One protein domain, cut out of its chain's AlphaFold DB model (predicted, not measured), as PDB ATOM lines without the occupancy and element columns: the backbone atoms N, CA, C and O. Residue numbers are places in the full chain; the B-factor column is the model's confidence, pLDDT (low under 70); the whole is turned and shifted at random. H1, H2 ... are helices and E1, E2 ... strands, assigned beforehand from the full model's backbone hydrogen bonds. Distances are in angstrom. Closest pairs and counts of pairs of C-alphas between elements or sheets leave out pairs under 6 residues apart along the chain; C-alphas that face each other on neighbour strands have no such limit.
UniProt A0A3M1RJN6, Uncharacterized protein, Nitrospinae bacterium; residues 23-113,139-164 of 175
ATOM      1  N   ILE A  23     201.582 260.808 171.099       83.31
ATOM      2  CA  ILE A  23     202.509 259.922 170.404       83.31
ATOM      3  C   ILE A  23     203.502 259.409 171.434       83.31
ATOM      4  O   ILE A  23     204.283 260.180 171.988       83.31
ATOM      5  N   THR A  24     203.493 258.102 171.658       84.06
ATOM      6  CA  THR A  24     204.519 257.412 172.434       84.06
ATOM      7  C   THR A  24     205.078 256.301 171.567       84.06
ATOM      8  O   THR A  24     204.418 255.284 171.367       84.06
ATOM      9  N   LEU A  25     206.284 256.497 171.045       82.31
ATOM     10  CA  LEU A  25     207.037 255.471 170.332       82.31
ATOM     11  C   LEU A  25     208.297 255.150 171.135       82.31
ATOM     12  O   LEU A  25     209.026 256.058 171.538       82.31
ATOM     13  N   SER A  26     208.558 253.870 171.377       84.25
ATOM     14  CA  SER A  26     209.759 253.427 172.080       84.25
ATOM     15  C   SER A  26     210.365 252.192 171.433       84.25
ATOM     16  O   SER A  26     209.667 251.339 170.882       84.25
ATOM     17  N   GLN A  27     211.690 252.109 171.511       81.62
ATOM     18  CA  GLN A  27     212.465 250.953 171.091       81.62
ATOM     19  C   GLN A  27     213.370 250.541 172.251       81.62
ATOM     20  O   GLN A  27     214.221 251.319 172.681       81.62
ATOM     21  N   GLU A  28     213.196 249.323 172.753       79.19
ATOM     22  CA  GLU A  28     214.000 248.766 173.840       79.19
ATOM     23  C   GLU A  28     214.405 247.333 173.494       79.19
ATOM     24  O   GLU A  28     213.578 246.536 173.064       79.19
ATOM     25  N   ALA A  29     215.693 247.004 173.633       75.88
ATOM     26  CA  ALA A  29     216.228 245.656 173.390       75.88
ATOM     27  C   ALA A  29     215.840 245.024 172.026       75.88
ATOM     28  O   ALA A  29     215.686 243.812 171.922       75.88
ATOM     29  N   GLY A  30     215.697 245.839 170.971       69.75
ATOM     30  CA  GLY A  30     215.293 245.376 169.631       69.75
ATOM     31  C   GLY A  30     213.780 245.233 169.439       69.75
ATOM     32  O   GLY A  30     213.328 244.819 168.373       69.75
ATOM     33  N   VAL A  31     213.004 245.620 170.445       79.44
ATOM     34  CA  VAL A  31     211.553 245.516 170.471       79.44
ATOM     35  C   VAL A  31     210.932 246.910 170.396       79.44
ATOM     36  O   VAL A  31     211.387 247.843 171.055       79.44
ATOM     37  N   PHE A  32     209.911 247.064 169.561       82.62
ATOM     38  CA  PHE A  32     209.217 248.312 169.269       82.62
ATOM     39  C   PHE A  32     207.809 248.310 169.868       82.62
ATOM     40  O   PHE A  32     207.037 247.360 169.705       82.62
ATOM     41  N   SER A  33     207.483 249.401 170.555       83.75
ATOM     42  CA  SER A  33     206.160 249.661 171.116       83.75
ATOM     43  C   SER A  33     205.656 251.019 170.644       83.75
ATOM     44  O   SER A  33     206.414 251.989 170.570       83.75
ATOM     45  N   ALA A  34     204.362 251.089 170.344       85.25
ATOM     46  CA  ALA A  34     203.704 252.307 169.908       85.25
ATOM     47  C   ALA A  34     202.365 252.482 170.622       85.25
ATOM     48  O   ALA A  34     201.547 251.563 170.702       85.25
ATOM     49  N   THR A  35     202.116 253.694 171.097       85.69
ATOM     50  CA  THR A  35     200.809 254.149 171.559       85.69
ATOM     51  C   THR A  35     200.525 255.483 170.892       85.69
ATOM     52  O   THR A  35     201.191 256.480 171.163       85.69
ATOM     53  N   LEU A  36     199.554 255.473 169.987       85.56
ATOM     54  CA  LEU A  36     199.096 256.622 169.222       85.56
ATOM     55  C   LEU A  36     197.621 256.836 169.546       85.56
ATOM     56  O   LEU A  36     196.826 255.903 169.427       85.56
ATOM     57  N   VAL A  37     197.258 258.043 169.958       86.31
ATOM     58  CA  VAL A  37     195.869 258.407 170.261       86.31
ATOM     59  C   VAL A  37     195.556 259.680 169.506       86.31
ATOM     60  O   VAL A  37     196.045 260.722 169.908       86.31
ATOM     61  N   GLU A  38     194.774 259.612 168.427       85.06
ATOM     62  CA  GLU A  38     194.445 260.762 167.565       85.06
ATOM     63  C   GLU A  38     195.663 261.583 167.092       85.06
ATOM     64  O   GLU A  38     195.580 262.796 166.880       85.06
ATOM     65  N   ALA A  39     196.814 260.931 166.948       83.56
ATOM     66  CA  ALA A  39     198.071 261.570 166.598       83.56
ATOM     67  C   ALA A  39     198.068 262.045 165.143       83.56
ATOM     68  O   ALA A  39     197.681 261.294 164.254       83.56
ATOM     69  N   GLU A  40     198.546 263.255 164.863       85.00
ATOM     70  CA  GLU A  40     198.703 263.702 163.474       85.00
ATOM     71  C   GLU A  40     199.692 262.799 162.731       85.00
ATOM     72  O   GLU A  40     200.828 262.607 163.172       85.00
ATOM     73  N   PHE A  41     199.292 262.271 161.574       82.12
ATOM     74  CA  PHE A  41     200.091 261.287 160.844       82.12
ATOM     75  C   PHE A  41     201.483 261.821 160.464       82.12
ATOM     76  O   PHE A  41     202.488 261.135 160.622       82.12
ATOM     77  N   ASN A  42     201.572 263.098 160.081       82.62
ATOM     78  CA  ASN A  42     202.846 263.771 159.806       82.62
ATOM     79  C   ASN A  42     203.781 263.825 161.026       82.62
ATOM     80  O   ASN A  42     205.003 263.801 160.870       82.62
ATOM     81  N   GLN A  43     203.232 263.917 162.238       84.44
ATOM     82  CA  GLN A  43     204.026 263.868 163.466       84.44
ATOM     83  C   GLN A  43     204.484 262.438 163.762       84.44
ATOM     84  O   GLN A  43     205.626 262.243 164.169       84.44
ATOM     85  N   VAL A  44     203.639 261.440 163.483       86.06
ATOM     86  CA  VAL A  44     204.000 260.020 163.597       86.06
ATOM     87  C   VAL A  44     205.181 259.679 162.686       86.06
ATOM     88  O   VAL A  44     206.130 259.055 163.151       86.06
ATOM     89  N   LEU A  45     205.180 260.141 161.428       85.88
ATOM     90  CA  LEU A  45     206.301 259.918 160.503       85.88
ATOM     91  C   LEU A  45     207.615 260.499 161.032       85.88
ATOM     92  O   LEU A  45     208.616 259.790 161.088       85.88
ATOM     93  N   LYS A  46     207.596 261.754 161.496       87.31
ATOM     94  CA  LYS A  46     208.778 262.407 162.081       87.31
ATOM     95  C   LYS A  46     209.296 261.674 163.312       87.31
ATOM     96  O   LYS A  46     210.503 261.588 163.517       87.31
ATOM     97  N   GLU A  47     208.397 261.148 164.139       87.19
ATOM     98  CA  GLU A  47     208.790 260.407 165.333       87.19
ATOM     99  C   GLU A  47     209.401 259.042 164.979       87.19
ATOM    100  O   GLU A  47     210.351 258.611 165.631       87.19
ATOM    101  N   ILE A  48     208.931 258.393 163.908       84.75
ATOM    102  CA  ILE A  48     209.549 257.175 163.366       84.75
ATOM    103  C   ILE A  48     210.947 257.475 162.827       84.75
ATOM    104  O   ILE A  48     211.878 256.744 163.169       84.75
ATOM    105  N   GLU A  49     211.129 258.543 162.047       86.19
ATOM    106  CA  GLU A  49     212.458 258.977 161.581       86.19
ATOM    107  C   GLU A  49     213.392 259.243 162.763       86.19
ATOM    108  O   GLU A  49     214.523 258.762 162.794       86.19
ATOM    109  N   ARG A  50     212.903 259.955 163.788       87.44
ATOM    110  CA  ARG A  50     213.670 260.271 164.998       87.44
ATOM    111  C   ARG A  50     214.077 259.017 165.770       87.44
ATOM    112  O   ARG A  50     215.196 258.958 166.277       87.44
ATOM    113  N   LEU A  51     213.169 258.053 165.914       85.06
ATOM    114  CA  LEU A  51     213.409 256.838 166.690       85.06
ATOM    115  C   LEU A  51     214.334 255.869 165.954       85.06
ATOM    116  O   LEU A  51     215.250 255.319 166.553       85.06
ATOM    117  N   THR A  52     214.082 255.657 164.663       81.25
ATOM    118  CA  THR A  52     214.795 254.654 163.861       81.25
ATOM    119  C   THR A  52     216.074 255.192 163.225       81.25
ATOM    120  O   THR A  52     216.941 254.408 162.849       81.25
ATOM    121  N   GLY A  53     216.194 256.514 163.080       83.44
ATOM    122  CA  GLY A  53     217.226 257.152 162.263       83.44
ATOM    123  C   GLY A  53     217.054 256.906 160.761       83.44
ATOM    124  O   GLY A  53     217.950 257.254 159.992       83.44
ATOM    125  N   ALA A  54     215.946 256.286 160.345       83.75
ATOM    126  CA  ALA A  54     215.652 256.011 158.951       83.75
ATOM    127  C   ALA A  54     215.128 257.263 158.245       83.75
ATOM    128  O   ALA A  54     214.441 258.088 158.840       83.75
ATOM    129  N   GLU A  55     215.413 257.362 156.950       83.25
ATOM    130  CA  GLU A  55     214.803 258.358 156.071       83.25
ATOM    131  C   GLU A  55     213.411 257.870 155.642       83.25
ATOM    132  O   GLU A  55     213.290 256.789 155.050       83.25
ATOM    133  N   VAL A  56     212.356 258.640 155.929       83.50
ATOM    134  CA  VAL A  56     211.000 258.333 155.461       83.50
ATOM    135  C   VAL A  56     210.734 259.100 154.168       83.50
ATOM    136  O   VAL A  56     210.650 260.324 154.137       83.50
ATOM    137  N   VAL A  57     210.562 258.358 153.078       81.38
ATOM    138  CA  VAL A  57     210.275 258.901 151.751       81.38
ATOM    139  C   VAL A  57     208.809 258.653 151.427       81.38
ATOM    140  O   VAL A  57     208.384 257.522 151.191       81.38
ATOM    141  N   VAL A  58     208.023 259.724 151.394       79.44
ATOM    142  CA  VAL A  58     206.614 259.668 150.998       79.44
ATOM    143  C   VAL A  58     206.506 259.911 149.495       79.44
ATOM    144  O   VAL A  58     206.910 260.958 148.994       79.44
ATOM    145  N   VAL A  59     205.948 258.940 148.778       73.56
ATOM    146  CA  VAL A  59     205.612 259.022 147.357       73.56
ATOM    147  C   VAL A  59     204.102 259.230 147.246       73.56
ATOM    148  O   VAL A  59     203.317 258.312 147.489       73.56
ATOM    149  N   GLY A  60     203.695 260.456 146.916       70.62
ATOM    150  CA  GLY A  60     202.292 260.877 146.846       70.62
ATOM    151  C   GLY A  60     201.907 261.879 147.935       70.62
ATOM    152  O   GLY A  60     202.759 262.388 148.668       70.62
ATOM    153  N   THR A  61     200.613 262.177 148.025       68.75
ATOM    154  CA  THR A  61     200.079 263.190 148.944       68.75
ATOM    155  C   THR A  61     199.415 262.501 150.133       68.75
ATOM    156  O   THR A  61     198.421 261.798 149.970       68.75
ATOM    157  N   ILE A  62     199.955 262.695 151.338       70.88
ATOM    158  CA  ILE A  62     199.288 262.288 152.582       70.88
ATOM    159  C   ILE A  62     198.350 263.414 153.006       70.88
ATOM    160  O   ILE A  62     198.756 264.578 153.052       70.88
ATOM    161  N   ASP A  63     197.109 263.074 153.349       72.62
ATOM    162  CA  ASP A  63     196.187 264.026 153.958       72.62
ATOM    163  C   ASP A  63     196.762 264.521 155.296       72.62
ATOM    164  O   ASP A  63     196.899 263.772 156.264       72.62
ATOM    165  N   GLY A  64     197.106 265.809 155.359       67.31
ATOM    166  CA  GLY A  64     197.668 266.437 156.553       67.31
ATOM    167  C   GLY A  64     196.712 266.477 157.749       67.31
ATOM    168  O   GLY A  64     197.156 266.775 158.854       67.31
ATOM    169  N   THR A  65     195.428 266.172 157.545       74.56
ATOM    170  CA  THR A  65     194.421 266.049 158.608       74.56
ATOM    171  C   THR A  65     194.265 264.621 159.133       74.56
ATOM    172  O   THR A  65     193.543 264.395 160.106       74.56
ATOM    173  N   MET A  66     194.967 263.656 158.530       77.94
ATOM    174  CA  MET A  66     194.919 262.258 158.925       77.94
ATOM    175  C   MET A  66     195.395 262.073 160.368       77.94
ATOM    176  O   MET A  66     196.501 262.479 160.746       77.94
ATOM    177  N   LYS A  67     194.555 261.415 161.170       82.44
ATOM    178  CA  LYS A  67     194.841 261.070 162.562       82.44
ATOM    179  C   LYS A  67     195.056 259.569 162.720       82.44
ATOM    180  O   LYS A  67     194.281 258.763 162.215       82.44
ATOM    181  N   ALA A  68     196.086 259.220 163.474       78.00
ATOM    182  CA  ALA A  68     196.490 257.870 163.796       78.00
ATOM    183  C   ALA A  68     196.103 257.502 165.235       78.00
ATOM    184  O   ALA A  68     196.504 258.169 166.189       78.00
ATOM    185  N   SER A  69     195.363 256.404 165.384       81.06
ATOM    186  CA  SER A  69     195.064 255.762 166.660       81.06
ATOM    187  C   SER A  69     195.406 254.276 166.593       81.06
ATOM    188  O   SER A  69     194.751 253.513 165.888       81.06
ATOM    189  N   THR A  70     196.431 253.848 167.327       82.00
ATOM    190  CA  THR A  70     196.792 252.430 167.456       82.00
ATOM    191  C   THR A  70     197.598 252.194 168.726       82.00
ATOM    192  O   THR A  70     198.342 253.061 169.179       82.00
ATOM    193  N   GLU A  71     197.498 250.987 169.270       84.25
ATOM    194  CA  GLU A  71     198.354 250.515 170.352       84.25
ATOM    195  C   GLU A  71     198.912 249.143 169.983       84.25
ATOM    196  O   GLU A  71     198.173 248.229 169.612       84.25
ATOM    197  N   PHE A  72     200.225 248.989 170.093       84.56
ATOM    198  CA  PHE A  72     200.864 247.684 170.121       84.56
ATOM    199  C   PHE A  72     202.117 247.741 170.985       84.56
ATOM    200  O   PHE A  72     202.778 248.773 171.110       84.56
ATOM    201  N   ARG A  73     202.426 246.603 171.596       84.19
ATOM    202  CA  ARG A  73     203.580 246.428 172.466       84.19
ATOM    203  C   ARG A  73     204.397 245.261 171.972       84.19
ATOM    204  O   ARG A  73     203.881 244.368 171.300       84.19
ATOM    205  N   ASP A  74     205.662 245.302 172.329       81.56
ATOM    206  CA  ASP A  74     206.560 244.169 172.233       81.56
ATOM    207  C   ASP A  74     206.646 243.534 170.830       81.56
ATOM    208  O   ASP A  74     206.637 242.314 170.673       81.56
ATOM    209  N   THR A  75     206.673 244.362 169.782       81.50
ATOM    210  CA  THR A  75     206.692 243.895 168.388       81.50
ATOM    211  C   THR A  75     208.066 244.115 167.759       81.50
ATOM    212  O   THR A  75     208.741 245.091 168.058       81.50
ATOM    213  N   GLU A  76     208.498 243.235 166.855       81.06
ATOM    214  CA  GLU A  76     209.684 243.495 166.026       81.06
ATOM    215  C   GLU A  76     209.529 244.825 165.273       81.06
ATOM    216  O   GLU A  76     208.457 245.113 164.736       81.06
ATOM    217  N   LEU A  77     210.597 245.626 165.211       78.44
ATOM    218  CA  LEU A  77     210.561 246.994 164.680       78.44
ATOM    219  C   LEU A  77     209.906 247.082 163.295       78.44
ATOM    220  O   LEU A  77     208.948 247.833 163.106       78.44
ATOM    221  N   TRP A  78     210.374 246.270 162.343       77.62
ATOM    222  CA  TRP A  78     209.838 246.246 160.980       77.62
ATOM    223  C   TRP A  78     208.353 245.856 160.948       77.62
ATOM    224  O   TRP A  78     207.573 246.435 160.194       77.62
ATOM    225  N   ARG A  79     207.937 244.914 161.804       80.62
ATOM    226  CA  ARG A  79     206.564 244.403 161.861       80.62
ATOM    227  C   ARG A  79     205.620 245.414 162.498       80.62
ATOM    228  O   ARG A  79     204.495 245.565 162.032       80.62
ATOM    229  N   GLY A  80     206.070 246.126 163.529       80.94
ATOM    230  CA  GLY A  80     205.288 247.189 164.154       80.94
ATOM    231  C   GLY A  80     205.115 248.389 163.224       80.94
ATOM    232  O   GLY A  80     204.015 248.918 163.119       80.94
ATOM    233  N   ILE A  81     206.159 248.758 162.477       80.56
ATOM    234  CA  ILE A  81     206.086 249.803 161.448       80.56
ATOM    235  C   ILE A  81     205.160 249.384 160.298       80.56
ATOM    236  O   ILE A  81     204.284 250.154 159.911       80.56
ATOM    237  N   LYS A  82     205.288 248.152 159.789       80.12
ATOM    238  CA  LYS A  82     204.383 247.618 158.758       80.12
ATOM    239  C   LYS A  82     202.927 247.650 159.232       80.12
ATOM    240  O   LYS A  82     202.086 248.240 158.564       80.12
ATOM    241  N   ARG A  83     202.649 247.116 160.426       78.88
ATOM    242  CA  ARG A  83     201.303 247.090 161.019       78.88
ATOM    243  C   ARG A  83     200.734 248.487 161.245       78.88
ATOM    244  O   ARG A  83     199.540 248.698 161.050       78.88
ATOM    245  N   LEU A  84     201.578 249.427 161.669       80.19
ATOM    246  CA  LEU A  84     201.195 250.821 161.826       80.19
ATOM    247  C   LEU A  84     200.663 251.369 160.504       80.19
ATOM    248  O   LEU A  84     199.576 251.920 160.492       80.19
ATOM    249  N   PHE A  85     201.391 251.195 159.405       80.88
ATOM    250  CA  PHE A  85     201.018 251.759 158.109       80.88
ATOM    251  C   PHE A  85     199.885 251.009 157.397       80.88
ATOM    252  O   PHE A  85     199.046 251.647 156.762       80.88
ATOM    253  N   GLU A  86     199.799 249.686 157.559       73.81
ATOM    254  CA  GLU A  86     198.672 248.883 157.064       73.81
ATOM    255  C   GLU A  86     197.337 249.328 157.673       73.81
ATOM    256  O   GLU A  86     196.335 249.409 156.963       73.81
ATOM    257  N   ALA A  87     197.324 249.696 158.962       70.69
ATOM    258  CA  ALA A  87     196.126 250.195 159.644       70.69
ATOM    259  C   ALA A  87     195.569 251.501 159.042       70.69
ATOM    260  O   ALA A  87     194.433 251.876 159.326       70.69
ATOM    261  N   TYR A  88     196.354 252.181 158.204       71.19
ATOM    262  CA  TYR A  88     196.021 253.457 157.578       71.19
ATOM    263  C   TYR A  88     195.868 253.358 156.057       71.19
ATOM    264  O   TYR A  88     195.919 254.378 155.373       71.19
ATOM    265  N   HIS A  89     195.674 252.146 155.524       65.88
ATOM    266  CA  HIS A  89     195.462 251.885 154.095       65.88
ATOM    267  C   HIS A  89     196.564 252.444 153.174       65.88
ATOM    268  O   HIS A  89     196.328 252.697 151.990       65.88
ATOM    269  N   LEU A  90     197.788 252.602 153.686       68.94
ATOM    270  CA  LEU A  90     198.940 252.924 152.852       68.94
ATOM    271  C   LEU A  90     199.327 251.668 152.066       68.94
ATOM    272  O   LEU A  90     199.895 250.728 152.616       68.94
ATOM    273  N   LYS A  91     198.975 251.636 150.776       59.91
ATOM    274  CA  LYS A  91     199.049 250.435 149.919       59.91
ATOM    275  C   LYS A  91     200.466 249.979 149.540       59.91
ATOM    276  O   LYS A  91     200.612 248.965 148.871       59.91
ATOM    277  N   GLY A  92     201.510 250.682 149.970       63.12
ATOM    278  CA  GLY A  92     202.888 250.339 149.626       63.12
ATOM    279  C   GLY A  92     203.852 250.849 150.678       63.12
ATOM    280  O   GLY A  92     204.165 252.036 150.722       63.12
ATOM    281  N   VAL A  93     204.306 249.938 151.535       70.31
ATOM    282  CA  VAL A  93     205.329 250.196 152.550       70.31
ATOM    283  C   VAL A  93     206.547 249.363 152.180       70.31
ATOM    284  O   VAL A  93     206.553 248.149 152.379       70.31
ATOM    285  N   LEU A  94     207.584 250.003 151.644       69.81
ATOM    286  CA  LEU A  94     208.859 249.343 151.373       69.81
ATOM    287  C   LEU A  94     209.869 249.766 152.436       69.81
ATOM    288  O   LEU A  94     210.307 250.914 152.480       69.81
ATOM    289  N   ILE A  95     210.254 248.822 153.288       76.75
ATOM    290  CA  ILE A  95     211.268 249.032 154.320       76.75
ATOM    291  C   ILE A  95     212.595 248.493 153.788       76.75
ATOM    292  O   ILE A  95     212.723 247.305 153.506       76.75
ATOM    293  N   VAL A  96     213.588 249.368 153.663       73.31
ATOM    294  CA  VAL A  96     214.955 249.011 153.278       73.31
ATOM    295  C   VAL A  96     215.832 249.048 154.522       73.31
ATOM    296  O   VAL A  96     216.046 250.103 155.126       73.31
ATOM    297  N   GLY A  97     216.348 247.888 154.916       74.00
ATOM    298  CA  GLY A  97     217.202 247.746 156.088       74.00
ATOM    299  C   GLY A  97     217.381 246.294 156.521       74.00
ATOM    300  O   GLY A  97     217.089 245.364 155.775       74.00
ATOM    301  N   SER A  98     217.869 246.127 157.744       69.56
ATOM    302  CA  SER A  98     217.924 244.859 158.476       69.56
ATOM    303  C   SER A  98     216.856 244.835 159.574       69.56
ATOM    304  O   SER A  98     216.268 245.868 159.891       69.56
ATOM    305  N   GLU A  99     216.635 243.678 160.201       65.50
ATOM    306  CA  GLU A  99     215.647 243.521 161.285       65.50
ATOM    307  C   GLU A  99     215.891 244.461 162.476       65.50
ATOM    308  O   GLU A  99     214.949 244.857 163.163       65.50
ATOM    309  N   THR A 100     217.150 244.840 162.709       66.38
ATOM    310  CA  THR A 100     217.576 245.675 163.840       66.38
ATOM    311  C   THR A 100     217.904 247.112 163.448       66.38
ATOM    312  O   THR A 100     217.988 247.974 164.323       66.38
ATOM    313  N   GLN A 101     218.079 247.391 162.154       75.38
ATOM    314  CA  GLN A 101     218.455 248.708 161.654       75.38
ATOM    315  C   GLN A 101     217.760 249.005 160.328       75.38
ATOM    316  O   GLN A 101     218.126 248.459 159.283       75.38
ATOM    317  N   ILE A 102     216.803 249.925 160.372       79.00
ATOM    318  CA  ILE A 102     216.090 250.425 159.197       79.00
ATOM    319  C   ILE A 102     216.844 251.633 158.644       79.00
ATOM    320  O   ILE A 102     217.247 252.509 159.400       79.00
ATOM    321  N   GLN A 103     217.059 251.670 157.328       75.69
ATOM    322  CA  GLN A 103     217.757 252.772 156.660       75.69
ATOM    323  C   GLN A 103     216.783 253.692 155.931       75.69
ATOM    324  O   GLN A 103     216.914 254.911 156.019       75.69
ATOM    325  N   LYS A 104     215.811 253.118 155.213       78.94
ATOM    326  CA  LYS A 104     214.801 253.882 154.476       78.94
ATOM    327  C   LYS A 104     213.433 253.230 154.572       78.94
ATOM    328  O   LYS A 104     213.329 252.004 154.570       78.94
ATOM    329  N   ILE A 105     212.395 254.051 154.609       80.19
ATOM    330  CA  ILE A 105     210.998 253.620 154.576       80.19
ATOM    331  C   ILE A 105     210.323 254.386 153.445       80.19
ATOM    332  O   ILE A 105     210.192 255.603 153.525       80.19
ATOM    333  N   TYR A 106     209.893 253.687 152.401       78.88
ATOM    334  CA  TYR A 106     209.092 254.277 151.334       78.88
ATOM    335  C   TYR A 106     207.616 254.024 151.603       78.88
ATOM    336  O   TYR A 106     207.220 252.889 151.869       78.88
ATOM    337  N   LEU A 107     206.820 255.084 151.512       80.06
ATOM    338  CA  LEU A 107     205.376 255.055 151.706       80.06
ATOM    339  C   LEU A 107     204.693 255.547 150.437       80.06
ATOM    340  O   LEU A 107     204.933 256.677 150.024       80.06
ATOM    341  N   THR A 108     203.820 254.740 149.841       69.94
ATOM    342  CA  THR A 108     202.945 255.192 148.755       69.94
ATOM    343  C   THR A 108     201.591 255.601 149.327       69.94
ATOM    344  O   THR A 108     200.866 254.759 149.868       69.94
ATOM    345  N   ALA A 109     201.236 256.878 149.200       63.50
ATOM    346  CA  ALA A 109     199.913 257.388 149.553       63.50
ATOM    347  C   ALA A 109     199.066 257.538 148.278       63.50
ATOM    348  O   ALA A 109     199.527 258.141 147.309       63.50
ATOM    349  N   GLN A 110     197.847 256.982 148.251       53.34
ATOM    350  CA  GLN A 110     196.912 257.237 147.147       53.34
ATOM    351  C   GLN A 110     196.275 258.620 147.310       53.34
ATOM    352  O   GLN A 110     195.750 258.949 148.374       53.34
ATOM    353  N   GLU A 111     196.278 259.407 146.234       45.06
ATOM    354  CA  GLU A 111     195.418 260.580 146.125       45.06
ATOM    355  C   GLU A 111     193.959 260.136 145.964       45.06
ATOM    356  O   GLU A 111     193.598 259.494 144.982       45.06
ATOM    357  N   GLY A 112     193.121 260.541 146.917       44.50
ATOM    358  CA  GLY A 112     191.711 260.814 146.663       44.50
ATOM    359  C   GLY A 112     190.791 259.612 146.471       44.50
ATOM    360  O   GLY A 112     190.178 259.475 145.421       44.50
ATOM    361  N   GLU A 113     190.522 258.875 147.543       35.72
ATOM    362  CA  GLU A 113     189.140 258.492 147.841       35.72
ATOM    363  C   GLU A 113     188.851 258.931 149.270       35.72
ATOM    364  O   GLU A 113     189.488 258.474 150.219       35.72
ATOM    365  N   ALA A 139     201.110 245.338 142.612       55.75
ATOM    366  CA  ALA A 139     201.573 246.530 143.319       55.75
ATOM    367  C   ALA A 139     203.062 246.808 143.041       55.75
ATOM    368  O   ALA A 139     203.446 247.950 142.780       55.75
ATOM    369  N   PHE A 140     203.898 245.765 143.007       53.78
ATOM    370  CA  PHE A 140     205.312 245.884 142.651       53.78
ATOM    371  C   PHE A 140     205.506 246.365 141.204       53.78
ATOM    372  O   PHE A 140     206.325 247.252 140.948       53.78
ATOM    373  N   ARG A 141     204.707 245.855 140.257       56.69
ATOM    374  CA  ARG A 141     204.728 246.312 138.857       56.69
ATOM    375  C   ARG A 141     204.265 247.759 138.708       56.69
ATOM    376  O   ARG A 141     204.902 248.505 137.974       56.69
ATOM    377  N   GLN A 142     203.226 248.183 139.428       60.50
ATOM    378  CA  GLN A 142     202.783 249.583 139.420       60.50
ATOM    379  C   GLN A 142     203.859 250.538 139.939       60.50
ATOM    380  O   GLN A 142     204.010 251.631 139.395       60.50
ATOM    381  N   VAL A 143     204.631 250.138 140.952       58.06
ATOM    382  CA  VAL A 143     205.745 250.948 141.471       58.06
ATOM    383  C   VAL A 143     206.866 251.074 140.437       58.06
ATOM    384  O   VAL A 143     207.361 252.178 140.219       58.06
ATOM    385  N   LEU A 144     207.230 249.984 139.754       56.62
ATOM    386  CA  LEU A 144     208.237 250.014 138.684       56.62
ATOM    387  C   LEU A 144     207.800 250.884 137.493       56.62
ATOM    388  O   LEU A 144     208.591 251.692 137.006       56.62
ATOM    389  N   ASP A 145     206.536 250.775 137.080       57.91
ATOM    390  CA  ASP A 145     205.964 251.548 135.969       57.91
ATOM    391  C   ASP A 145     205.882 253.051 136.310       57.91
ATOM    392  O   ASP A 145     206.300 253.914 135.533       57.91
ATOM    393  N   THR A 146     205.468 253.374 137.544       58.75
ATOM    394  CA  THR A 146     205.391 254.756 138.057       58.75
ATOM    395  C   THR A 146     206.765 255.415 138.158       58.75
ATOM    396  O   THR A 146     206.902 256.615 137.908       58.75
ATOM    397  N   LEU A 147     207.800 254.645 138.502       53.75
ATOM    398  CA  LEU A 147     209.166 255.152 138.608       53.75
ATOM    399  C   LEU A 147     209.839 255.372 137.245       53.75
ATOM    400  O   LEU A 147     210.913 255.973 137.221       53.75
ATOM    401  N   LYS A 148     209.236 254.930 136.125       55.28
ATOM    402  CA  LYS A 148     209.839 254.960 134.773       55.28
ATOM    403  C   LYS A 148     211.296 254.485 134.763       55.28
ATOM    404  O   LYS A 148     212.114 254.986 133.992       55.28
ATOM    405  N   LEU A 149     211.632 253.569 135.662       52.97
ATOM    406  CA  LEU A 149     212.959 252.989 135.715       52.97
ATOM    407  C   LEU A 149     212.994 251.914 134.644       52.97
ATOM    408  O   LEU A 149     212.228 250.952 134.700       52.97
ATOM    409  N   ASP A 150     213.855 252.124 133.655       60.53
ATOM    410  CA  ASP A 150     214.125 251.140 132.622       60.53
ATOM    411  C   ASP A 150     214.519 249.834 133.326       60.53
ATOM    412  O   ASP A 150     215.400 249.813 134.192       60.53
ATOM    413  N   GLU A 151     213.797 248.752 133.040       55.19
ATOM    414  CA  GLU A 151     213.897 247.495 133.792       55.19
ATOM    415  C   GLU A 151     215.334 246.933 133.755       55.19
ATOM    416  O   GLU A 151     215.769 246.226 134.671       55.19
ATOM    417  N   GLU A 152     216.101 247.302 132.724       57.84
ATOM    418  CA  GLU A 152     217.521 246.984 132.570       57.84
ATOM    419  C   GLU A 152     218.445 247.829 133.463       57.84
ATOM    420  O   GLU A 152     219.431 247.304 133.992       57.84
ATOM    421  N   GLU A 153     218.127 249.106 133.699       59.28
ATOM    422  CA  GLU A 153     218.895 249.969 134.607       59.28
ATOM    423  C   GLU A 153     218.664 249.572 136.065       59.28
ATOM    424  O   GLU A 153     219.618 249.511 136.844       59.28
ATOM    425  N   PHE A 154     217.427 249.223 136.434       60.56
ATOM    426  CA  PHE A 154     217.128 248.742 137.784       60.56
ATOM    427  C   PHE A 154     217.792 247.389 138.062       60.56
ATOM    428  O   PHE A 154     218.393 247.217 139.122       60.56
ATOM    429  N   LYS A 155     217.764 246.444 137.107       62.59
ATOM    430  CA  LYS A 155     218.491 245.167 137.238       62.59
ATOM    431  C   LYS A 155     219.996 245.378 137.352       62.59
ATOM    432  O   LYS A 155     220.614 244.770 138.222       62.59
ATOM    433  N   SER A 156     220.563 246.282 136.555       64.88
ATOM    434  CA  SER A 156     221.990 246.611 136.624       64.88
ATOM    435  C   SER A 156     222.365 247.246 137.965       64.88
ATOM    436  O   SER A 156     223.346 246.838 138.584       64.88
ATOM    437  N   ALA A 157     221.557 248.183 138.471       64.75
ATOM    438  CA  ALA A 157     221.781 248.822 139.767       64.75
ATOM    439  C   ALA A 157     221.607 247.844 140.941       64.75
ATOM    440  O   ALA A 157     222.365 247.900 141.913       64.75
ATOM    441  N   LEU A 158     220.641 246.925 140.852       64.00
ATOM    442  CA  LEU A 158     220.407 245.886 141.851       64.00
ATOM    443  C   LEU A 158     221.556 244.866 141.869       64.00
ATOM    444  O   LEU A 158     222.067 244.549 142.942       64.00
ATOM    445  N   GLU A 159     222.014 244.395 140.705       69.00
ATOM    446  CA  GLU A 159     223.183 243.512 140.604       69.00
ATOM    447  C   GLU A 159     224.452 244.193 141.121       69.00
ATOM    448  O   GLU A 159     225.234 243.577 141.849       69.00
ATOM    449  N   GLU A 160     224.654 245.473 140.803       67.62
ATOM    450  CA  GLU A 160     225.813 246.223 141.275       67.62
ATOM    451  C   GLU A 160     225.766 246.441 142.796       67.62
ATOM    452  O   GLU A 160     226.774 246.248 143.482       67.62
ATOM    453  N   ALA A 161     224.591 246.752 143.355       63.28
ATOM    454  CA  ALA A 161     224.389 246.897 144.794       63.28
ATOM    455  C   ALA A 161     224.616 245.574 145.545       63.28
ATOM    456  O   ALA A 161     225.331 245.552 146.552       63.28
ATOM    457  N   ILE A 162     224.086 244.462 145.026       67.75
ATOM    458  CA  ILE A 162     224.289 243.118 145.583       67.75
ATOM    459  C   ILE A 162     225.773 242.738 145.532       67.75
ATOM    460  O   ILE A 162     226.335 242.271 146.526       67.75
ATOM    461  N   LYS A 163     226.449 242.997 144.408       66.25
ATOM    462  CA  LYS A 163     227.877 242.704 144.235       66.25
ATOM    463  C   LYS A 163     228.750 243.547 145.160       66.25
ATOM    464  O   LYS A 163     229.706 243.031 145.739       66.25
ATOM    465  N   LYS A 164     228.407 244.820 145.356       62.94
ATOM    466  CA  LYS A 164     229.097 245.716 146.291       62.94
ATOM    467  C   LYS A 164     228.919 245.261 147.739       62.94
ATOM    468  O   LYS A 164     229.878 245.316 148.504       62.94
TER     469      LYS A 164
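This is residues 23 to 113 and 139 to 164 of the 175 residues of an uncharacterized protein of Nitrospinae bacterium (UniProt A0A3M1RJN6). Two three-stranded sheets, E1 E2 E4 and E3 E6 E5, stand on opposite sides of two helices, H1 and H2, which fill the space between them. H3 only grazes the second sheet beyond this body, and from there residues 145 to 153 and 155 to 164, most of H4 among them, stick out as an arm. The printed part has 117 residues, with four helices and six strands in the order E1 E2 H1 E3 E4 H2 E5 E6 H3 H4; the class is mixed, helices and strands. The first sheet is antiparallel in the order E1 E2 E4, the second mixed in the order E3 E6 E5. The whole is compact, with a radius of gyration of the C-alphas of 15.5 A, and flat, spanning 45 by 38 by 19 A.

E1, residues 23 to 28, begins with C-alpha 23 at (202.509, 259.922, 170.404). E2, residues 31 to 40, and E4, residues 67 to 76, are each 23.3 A long; E2 bends by 88 degrees at residue 37 and E4 by 85 degrees at residue 73. H1 is residues 41 to 52, 16.4 A, and H2 residues 77 to 86, 14.2 A. E3 is residues 55 to 59, E5 residues 92 to 97, and E6 residues 102 to 108, 17.5 A. H3 is residues 139 to 146. H4, residues 151 to 164, 19.8 A, ends with C-alpha 164 at (229.097, 245.716, 146.291).

The sheet E1 E2 E4 is twisted. E1 and E2 form a hairpin, with N 26 and O 33 3.0 A apart; between E2 and E4, N 34 and O 72 are 2.9 A apart. H1 and H2 are on the same face of this sheet, two layers, helices on one face of a sheet; the closest C-alphas of E2 and H2 are Phe 32 and Leu 77, 5.0 A. H1 has a height over the sheet of 8.8 A. E3 and E6 are parallel, with N 57 and O 105 2.8 A apart; E5 and E6 form a hairpin, with N 94 and O 106 2.9 A apart. H1 and H2 are also on the same face of the sheet E3 E6 E5, two layers again, at heights over the sheet of 9.9 A and 9.5 A. H1 and H2 are only just apart, at 8.4 A. H3 and H4 are close but not clearly touching, C-alphas 144 and 151 being closest at 7.9 A. In H1, H2, H3 and H4 every O i to N i+4 pair is within hydrogen-bond range.

The C-alphas farthest apart, Val 37 and Glu 152, are 44.9 A apart. Residues 114 to 138 are not printed, and C-alphas 113 and 139 are 17.8 A apart across this cut. Of the links printed whole, E3 to E4 is short and the others are tight. The mean pLDDT of the printed part is 73.3; 43 residues are under 70, among them residues 108 to 113 and 139 to 164.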